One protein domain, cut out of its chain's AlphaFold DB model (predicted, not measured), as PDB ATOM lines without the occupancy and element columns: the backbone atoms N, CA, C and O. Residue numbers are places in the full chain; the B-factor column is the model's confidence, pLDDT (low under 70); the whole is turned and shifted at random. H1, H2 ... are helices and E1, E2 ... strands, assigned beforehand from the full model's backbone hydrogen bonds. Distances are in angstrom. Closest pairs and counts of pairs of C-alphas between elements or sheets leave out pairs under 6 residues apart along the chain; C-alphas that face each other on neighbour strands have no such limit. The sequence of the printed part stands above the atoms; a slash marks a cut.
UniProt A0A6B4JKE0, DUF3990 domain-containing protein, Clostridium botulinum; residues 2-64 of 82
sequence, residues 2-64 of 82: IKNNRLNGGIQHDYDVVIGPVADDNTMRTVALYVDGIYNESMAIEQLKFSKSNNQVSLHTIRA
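What this domain is: This is residues 2 to 64 of the 82 residues of the protein "DUF3990 domain-containing protein" of Clostridium botulinum (UniProt A0A6B4JKE0). The backbone makes a loose, open ring: a helical hairpin of H2 and H3 is at one end of the long axis, and towards the other end lies a ribbon of two short antiparallel strands, E1 and E2. The short helix H1 meets the last part of H2, and residues 9 to 16 curve from H1 round to E1, leaving the middle of the ring empty. The printed part has 63 residues, with three named helices and two named strands in the order H1, E1, H2, H3, E2; the sheet has the order E1 - E2, and the class is mixed, helices and strands. The whole is only just loose, close to compact, with a radius of gyration of the C-alphas of 13.2 A and spans of 39 by 27 by 18 A.

How they stand to each other: H1, residues 2 to 8, touches H2, residues 25 to 35; the closest C-alphas are those of Lys 3 and Val 35, 5.7 A apart. They run the same way at a steep tilt of 69.9 degrees, only just short of about perpendicular. E1, residues 17 to 20, and E2, residues 56 to 59, are antiparallel neighbours, with 164 degrees between their directions. N 18 and O 58, at 2.9 A, and N 58 and O 18, at 2.8 A, are within hydrogen-bond range. H2 and H3, residues 41 to 49, form a helical hairpin and touch, with the C-alphas of Thr 30 and Ala 44 closest at 6.1 A. Their lines stand at a shallow tilt of 8 degrees, opposite ways. H1 and H3 are apart, and so are H2 and E2. In H1, H2 and H3 every O i to N i+4 pair is within hydrogen-bond range.

Where its parts are: H1 begins at C-alpha 2, at (151.644, 145.564, 156.242), and measures 10.1 A from first to last C-alpha. E1 also measures 10.1 A. H2 is the longest helix, 11 residues and 15.2 A, and begins at C-alpha 25, at (154.016, 161.733, 155.484). H3 measures 12.4 A. E2 measures 10.1 A and ends at C-alpha 59, at (143.208, 150.220, 171.493).

The domain as a whole: The two C-alphas farthest apart are those of Ile 38 and Arg 63, at 39.8 A. The printed part, residues 2 to 64 of a chain of 82, has no cut. The links from E1 to H2 and from H2 to H3 are tight, those from H1 to E1 and from H3 to E2 are short, and no link is long. The mean pLDDT of the printed part is 82.4; residues 22 to 26 and 50 to 54 are under 70.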
ATOM      1  N   ILE A   2     152.105 144.198 156.590       72.88
ATOM      2  CA  ILE A   2     151.644 145.564 156.242       72.88
ATOM      3  C   ILE A   2     151.227 145.698 154.770       72.88
ATOM      4  O   ILE A   2     150.134 146.177 154.495       72.88
ATOM      5  N   LYS A   3     152.058 145.230 153.826       74.25
ATOM      6  CA  LYS A   3     151.767 145.293 152.382       74.25
ATOM      7  C   LYS A   3     150.430 144.636 152.026       74.25
ATOM      8  O   LYS A   3     149.600 145.258 151.380       74.25
ATOM      9  N   ASN A   4     150.181 143.428 152.531       79.62
ATOM     10  CA  ASN A   4     148.917 142.726 152.293       79.62
ATOM     11  C   ASN A   4     147.720 143.453 152.920       79.62
ATOM     12  O   ASN A   4     146.675 143.526 152.285       79.62
ATOM     13  N   ASN A   5     147.867 144.025 154.124       79.75
ATOM     14  CA  ASN A   5     146.784 144.792 154.747       79.75
ATOM     15  C   ASN A   5     146.494 146.092 153.981       79.75
ATOM     16  O   ASN A   5     145.346 146.498 153.866       79.75
ATOM     17  N   ARG A   6     147.524 146.732 153.414       79.12
ATOM     18  CA  ARG A   6     147.372 147.931 152.577       79.12
ATOM     19  C   ARG A   6     146.731 147.638 151.224       79.12
ATOM     20  O   ARG A   6     145.947 148.455 150.762       79.12
ATOM     21  N   LEU A   7     147.058 146.502 150.611       80.94
ATOM     22  CA  LEU A   7     146.531 146.121 149.299       80.94
ATOM     23  C   LEU A   7     145.098 145.593 149.369       80.94
ATOM     24  O   LEU A   7     144.268 145.966 148.549       80.94
ATOM     25  N   ASN A   8     144.811 144.732 150.346       85.19
ATOM     26  CA  ASN A   8     143.548 143.993 150.389       85.19
ATOM     27  C   ASN A   8     142.572 144.534 151.443       85.19
ATOM     28  O   ASN A   8     141.371 144.300 151.338       85.19
ATOM     29  N   GLY A   9     143.070 145.246 152.461       80.94
ATOM     30  CA  GLY A   9     142.275 145.642 153.620       80.94
ATOM     31  C   GLY A   9     141.762 144.450 154.435       80.94
ATOM     32  O   GLY A   9     142.024 143.287 154.128       80.94
ATOM     33  N   GLY A  10     141.038 144.747 155.516       80.19
ATOM     34  CA  GLY A  10     140.273 143.748 156.272       80.19
ATOM     35  C   GLY A  10     141.088 142.682 157.011       80.19
ATOM     36  O   GLY A  10     140.491 141.761 157.564       80.19
ATOM     37  N   ILE A  11     142.422 142.786 157.056       83.44
ATOM     38  CA  ILE A  11     143.245 141.847 157.819       83.44
ATOM     39  C   ILE A  11     143.067 142.153 159.302       83.44
ATOM     40  O   ILE A  11     143.512 143.188 159.796       83.44
ATOM     41  N   GLN A  12     142.401 141.235 159.994       83.81
ATOM     42  CA  GLN A  12     142.203 141.308 161.432       83.81
ATOM     43  C   GLN A  12     143.412 140.759 162.181       83.81
ATOM     44  O   GLN A  12     144.092 139.840 161.723       83.81
ATOM     45  N   HIS A  13     143.649 141.330 163.354       87.00
ATOM     46  CA  HIS A  13     144.605 140.840 164.333       87.00
ATOM     47  C   HIS A  13     143.895 140.658 165.675       87.00
ATOM     48  O   HIS A  13     142.848 141.254 165.921       87.00
ATOM     49  N   ASP A  14     144.483 139.858 166.551       91.56
ATOM     50  CA  ASP A  14     143.969 139.540 167.885       91.56
ATOM     51  C   ASP A  14     144.622 140.377 169.000       91.56
ATOM     52  O   ASP A  14     144.295 140.218 170.174       91.56
ATOM     53  N   TYR A  15     145.521 141.302 168.645       92.44
ATOM     54  CA  TYR A  15     146.144 142.206 169.610       92.44
ATOM     55  C   TYR A  15     145.134 143.162 170.252       92.44
ATOM     56  O   TYR A  15     144.417 143.884 169.559       92.44
ATOM     57  N   ASP A  16     145.163 143.232 171.584       93.69
ATOM     58  CA  ASP A  16     144.379 144.186 172.374       93.69
ATOM     59  C   ASP A  16     144.844 145.645 172.159       93.69
ATOM     60  O   ASP A  16     144.029 146.573 172.165       93.69
ATOM     61  N   VAL A  17     146.156 145.845 171.975       92.06
ATOM     62  CA  VAL A  17     146.817 147.151 171.837       92.06
ATOM     63  C   VAL A  17     147.885 147.083 170.749       92.06
ATOM     64  O   VAL A  17     148.688 146.152 170.726       92.06
ATOM     65  N   VAL A  18     147.934 148.098 169.886       89.06
ATOM     66  CA  VAL A  18     148.996 148.290 168.890       89.06
ATOM     67  C   VAL A  18     149.728 149.592 169.201       89.06
ATOM     68  O   VAL A  18     149.109 150.653 169.261       89.06
ATOM     69  N   ILE A  19     151.042 149.508 169.407       85.94
ATOM     70  CA  ILE A  19     151.917 150.662 169.651       85.94
ATOM     71  C   ILE A  19     152.878 150.773 168.477       85.94
ATOM     72  O   ILE A  19     153.501 149.786 168.084       85.94
ATOM     73  N   GLY A  20     153.014 151.968 167.921       77.25
ATOM     74  CA  GLY A  20     153.928 152.192 166.814       77.25
ATOM     75  C   GLY A  20     154.068 153.665 166.472       77.25
ATOM     76  O   GLY A  20     153.378 154.499 167.047       77.25
ATOM     77  N   PRO A  21     154.964 153.996 165.537       70.00
ATOM     78  CA  PRO A  21     155.050 155.349 165.028       70.00
ATOM     79  C   PRO A  21     153.759 155.715 164.264       70.00
ATOM     80  O   PRO A  21     153.350 154.995 163.355       70.00
ATOM     81  N   VAL A  22     153.144 156.862 164.587       64.06
ATOM     82  CA  VAL A  22     152.313 157.687 163.701       64.06
ATOM     83  C   VAL A  22     152.976 157.652 162.343       64.06
ATOM     84  O   VAL A  22     154.141 158.032 162.206       64.06
ATOM     85  N   ALA A  23     152.213 157.201 161.358       62.84
ATOM     86  CA  ALA A  23     152.602 157.348 159.979       62.84
ATOM     87  C   ALA A  23     152.560 158.841 159.628       62.84
ATOM     88  O   ALA A  23     151.523 159.350 159.211       62.84
ATOM     89  N   ASP A  24     153.665 159.549 159.859       66.75
ATOM     90  CA  ASP A  24     153.888 160.850 159.238       66.75
ATOM     91  C   ASP A  24     154.012 160.682 157.707       66.75
ATOM     92  O   ASP A  24     154.122 159.560 157.190       66.75
ATOM     93  N   ASP A  25     153.981 161.784 156.954       66.12
ATOM     94  CA  ASP A  25     154.016 161.733 155.484       66.12
ATOM     95  C   ASP A  25     155.248 160.975 154.950       66.12
ATOM     96  O   ASP A  25     155.171 160.281 153.932       66.12
ATOM     97  N   ASN A  26     156.372 161.026 155.677       68.06
ATOM     98  CA  ASN A  26     157.604 160.305 155.346       68.06
ATOM     99  C   ASN A  26     157.459 158.785 155.536       68.06
ATOM    100  O   ASN A  26     157.914 157.989 154.705       68.06
ATOM    101  N   THR A  27     156.780 158.370 156.603       74.75
ATOM    102  CA  THR A  27     156.442 156.973 156.879       74.75
ATOM    103  C   THR A  27     155.495 156.436 155.808       74.75
ATOM    104  O   THR A  27     155.728 155.354 155.263       74.75
ATOM    105  N   MET A  28     154.470 157.206 155.425       79.38
ATOM    106  CA  MET A  28     153.532 156.800 154.372       79.38
ATOM    107  C   MET A  28     154.216 156.704 153.001       79.38
ATOM    108  O   MET A  28     153.986 155.739 152.270       79.38
ATOM    109  N   ARG A  29     155.112 157.645 152.674       83.31
ATOM    110  CA  ARG A  29     155.934 157.614 151.451       83.31
ATOM    111  C   ARG A  29     156.743 156.322 151.356       83.31
ATOM    112  O   ARG A  29     156.726 155.666 150.319       83.31
ATOM    113  N   THR A  30     157.421 155.942 152.436       86.75
ATOM    114  CA  THR A  30     158.245 154.723 152.489       86.75
ATOM    115  C   THR A  30     157.396 153.465 152.302       86.75
ATOM    116  O   THR A  30     157.763 152.572 151.538       86.75
ATOM    117  N   VAL A  31     156.227 153.413 152.948       84.00
ATOM    118  CA  VAL A  31     155.276 152.304 152.801       84.00
ATOM    119  C   VAL A  31     154.780 152.192 151.356       84.00
ATOM    120  O   VAL A  31     154.758 151.086 150.824       84.00
ATOM    121  N   ALA A  32     154.427 153.308 150.709       86.38
ATOM    122  CA  ALA A  32     153.980 153.317 149.316       86.38
ATOM    123  C   ALA A  32     155.061 152.774 148.365       86.38
ATOM    124  O   ALA A  32     154.802 151.839 147.612       86.38
ATOM    125  N   LEU A  33     156.302 153.263 148.483       89.44
ATOM    126  CA  LEU A  33     157.425 152.808 147.651       89.44
ATOM    127  C   LEU A  33     157.728 151.311 147.828       89.44
ATOM    128  O   LEU A  33     158.119 150.640 146.874       89.44
ATOM    129  N   TYR A  34     157.533 150.765 149.029       89.31
ATOM    130  CA  TYR A  34     157.667 149.328 149.285       89.31
ATOM    131  C   TYR A  34     156.503 148.505 148.704       89.31
ATOM    132  O   TYR A  34     156.694 147.405 148.168       89.31
ATOM    133  N   VAL A  35     155.273 149.022 148.784       87.56
ATOM    134  CA  VAL A  35     154.096 148.387 148.172       87.56
ATOM    135  C   VAL A  35     154.266 148.309 146.653       87.56
ATOM    136  O   VAL A  35     154.102 147.219 146.101       87.56
ATOM    137  N   ASP A  36     154.725 149.395 146.030       91.25
ATOM    138  CA  ASP A  36     155.000 149.499 144.590       91.25
ATOM    139  C   ASP A  36     156.240 148.700 144.145       91.25
ATOM    140  O   ASP A  36     156.517 148.578 142.954       91.25
ATOM    141  N   GLY A  37     156.996 148.127 145.091       89.56
ATOM    142  CA  GLY A  37     158.181 147.310 144.814       89.56
ATOM    143  C   GLY A  37     159.431 148.107 144.430       89.56
ATOM    144  O   GLY A  37     160.437 147.507 144.064       89.56
ATOM    145  N   ILE A  38     159.389 149.438 144.540       93.75
ATOM    146  CA  ILE A  38     160.542 150.324 144.328       93.75
ATOM    147  C   ILE A  38     161.561 150.135 145.456       93.75
ATOM    148  O   ILE A  38     162.764 150.081 145.210       93.75
ATOM    149  N   TYR A  39     161.085 150.019 146.698       93.06
ATOM    150  CA  TYR A  39     161.919 149.645 147.837       93.06
ATOM    151  C   TYR A  39     161.839 148.144 148.096       93.06
ATOM    152  O   TYR A  39     160.756 147.559 148.131       93.06
ATOM    153  N   ASN A  40     162.999 147.536 148.343       90.75
ATOM    154  CA  ASN A  40     163.072 146.212 148.950       90.75
ATOM    155  C   ASN A  40     162.918 146.308 150.481       90.75
ATOM    156  O   ASN A  40     162.887 147.398 151.055       90.75
ATOM    157  N   GLU A  41     162.797 145.157 151.144       87.50
ATOM    158  CA  GLU A  41     162.533 145.082 152.585       87.50
ATOM    159  C   GLU A  41     163.603 145.790 153.429       87.50
ATOM    160  O   GLU A  41     163.261 146.579 154.309       87.50
ATOM    161  N   SER A  42     164.886 145.588 153.116       90.50
ATOM    162  CA  SER A  42     165.992 146.219 153.843       90.50
ATOM    163  C   SER A  42     165.944 147.747 153.753       90.50
ATOM    164  O   SER A  42     166.054 148.418 154.778       90.50
ATOM    165  N   MET A  43     165.714 148.292 152.552       88.38
ATOM    166  CA  MET A  43     165.599 149.741 152.330       88.38
ATOM    167  C   MET A  43     164.402 150.338 153.073       88.38
ATOM    168  O   MET A  43     164.510 151.397 153.686       88.38
ATOM    169  N   ALA A  44     163.256 149.651 153.048       87.94
ATOM    170  CA  ALA A  44     162.065 150.104 153.755       87.94
ATOM    171  C   ALA A  44     162.290 150.133 155.276       87.94
ATOM    172  O   ALA A  44     161.921 151.104 155.932       87.94
ATOM    173  N   ILE A  45     162.931 149.104 155.840       85.44
ATOM    174  CA  ILE A  45     163.257 149.042 157.273       85.44
ATOM    175  C   ILE A  45     164.208 150.169 157.669       85.44
ATOM    176  O   ILE A  45     163.989 150.815 158.693       85.44
ATOM    177  N   GLU A  46     165.262 150.404 156.888       86.44
ATOM    178  CA  GLU A  46     166.220 151.477 157.151       86.44
ATOM    179  C   GLU A  46     165.527 152.840 157.183       86.44
ATOM    180  O   GLU A  46     165.689 153.593 158.141       86.44
ATOM    181  N   GLN A  47     164.644 153.104 156.223       82.38
ATOM    182  CA  GLN A  47     163.955 154.386 156.144       82.38
ATOM    183  C   GLN A  47     162.881 154.581 157.218       82.38
ATOM    184  O   GLN A  47     162.682 155.699 157.696       82.38
ATOM    185  N   LEU A  48     162.255 153.498 157.681       78.44
ATOM    186  CA  LEU A  48     161.340 153.531 158.823       78.44
ATOM    187  C   LEU A  48     162.067 153.755 160.159       78.44
ATOM    188  O   LEU A  48     161.502 154.398 161.045       78.44
ATOM    189  N   LYS A  49     163.313 153.285 160.318       74.25
ATOM    190  CA  LYS A  49     164.107 153.490 161.551       74.25
ATOM    191  C   LYS A  49     164.415 154.959 161.834       74.25
ATOM    192  O   LYS A  49     164.584 155.317 162.995       74.25
ATOM    193  N   PHE A  50     164.490 155.792 160.799       66.00
ATOM    194  CA  PHE A  50     164.756 157.226 160.937       66.00
ATOM    195  C   PHE A  50     163.497 158.063 161.196       66.00
ATOM    196  O   PHE A  50     163.607 159.270 161.420       66.00
ATOM    197  N   SER A  51     162.307 157.451 161.196       66.38
ATOM    198  CA  SER A  51     161.090 158.141 161.624       66.38
ATOM    199  C   SER A  51     161.193 158.496 163.111       66.38
ATOM    200  O   SER A  51     161.637 157.698 163.941       66.38
ATOM    201  N   LYS A  52     160.826 159.732 163.464       66.44
ATOM    202  CA  LYS A  52     160.845 160.179 164.859       66.44
ATOM    203  C   LYS A  52     159.870 159.312 165.652       66.44
ATOM    204  O   LYS A  52     158.690 159.241 165.300       66.44
ATOM    205  N   SER A  53     160.352 158.679 166.724       60.41
ATOM    206  CA  SER A  53     159.472 157.898 167.586       60.41
ATOM    207  C   SER A  53     158.364 158.797 168.123       60.41
ATOM    208  O   SER A  53     158.570 159.949 168.516       60.41
ATOM    209  N   ASN A  54     157.157 158.269 168.092       65.31
ATOM    210  CA  ASN A  54     156.010 158.890 168.710       65.31
ATOM    211  C   ASN A  54     155.272 157.808 169.498       65.31
ATOM    212  O   ASN A  54     155.462 156.611 169.277       65.31
ATOM    213  N   ASN A  55     154.457 158.252 170.443       71.81
ATOM    214  CA  ASN A  55     153.748 157.369 171.353       71.81
ATOM    215  C   ASN A  55     152.316 157.138 170.849       71.81
ATOM    216  O   ASN A  55     151.365 157.372 171.593       71.81
ATOM    217  N   GLN A  56     152.136 156.747 169.578       83.00
ATOM    218  CA  GLN A  56     150.806 156.366 169.102       83.00
ATOM    219  C   GLN A  56     150.431 154.999 169.670       83.00
ATOM    220  O   GLN A  56     151.151 154.011 169.521       83.00
ATOM    221  N   VAL A  57     149.265 154.966 170.304       88.06
ATOM    222  CA  VAL A  57     148.668 153.772 170.890       88.06
ATOM    223  C   VAL A  57     147.270 153.621 170.304       88.06
ATOM    224  O   VAL A  57     146.454 154.535 170.401       88.06
ATOM    225  N   SER A  58     146.995 152.473 169.693       89.19
ATOM    226  CA  SER A  58     145.673 152.086 169.202       89.19
ATOM    227  C   SER A  58     145.111 150.983 170.095       89.19
ATOM    228  O   SER A  58     145.788 149.985 170.347       89.19
ATOM    229  N   LEU A  59     143.885 151.157 170.589       93.00
ATOM    230  CA  LEU A  59     143.208 150.220 171.493       93.00
ATOM    231  C   LEU A  59     142.086 149.513 170.728       93.00
ATOM    232  O   LEU A  59     141.235 150.174 170.139       93.00
ATOM    233  N   HIS A  60     142.088 148.180 170.730       92.81
ATOM    234  CA  HIS A  60     141.211 147.375 169.869       92.81
ATOM    235  C   HIS A  60     140.183 146.546 170.653       92.81
ATOM    236  O   HIS A  60     139.284 145.962 170.050       92.81
ATOM    237  N   THR A  61     140.269 146.501 171.990       95.12
ATOM    238  CA  THR A  61     139.340 145.735 172.835       95.12
ATOM    239  C   THR A  61     138.892 146.494 174.084       95.12
ATOM    240  O   THR A  61     139.568 147.391 174.588       95.12
ATOM    241  N   ILE A  62     137.753 146.077 174.651       95.06
ATOM    242  CA  ILE A  62     137.248 146.592 175.938       95.06
ATOM    243  C   ILE A  62     138.247 146.308 177.071       95.06
ATOM    244  O   ILE A  62     138.411 147.125 177.978       95.06
ATOM    245  N   ARG A  63     138.966 145.177 177.006       95.50
ATOM    246  CA  ARG A  63     140.033 144.846 177.963       95.50
ATOM    247  C   ARG A  63     141.132 145.905 177.949       95.50
ATOM    248  O   ARG A  63     141.554 146.314 179.025       95.50
ATOM    249  N   ALA A  64     141.541 146.382 176.773       95.31
ATOM    250  CA  ALA A  64     142.513 147.465 176.652       95.31
ATOM    251  C   ALA A  64     141.992 148.785 177.248       95.31
ATOM    252  O   ALA A  64     142.699 149.427 178.021       95.31
TER     253      ALA A  64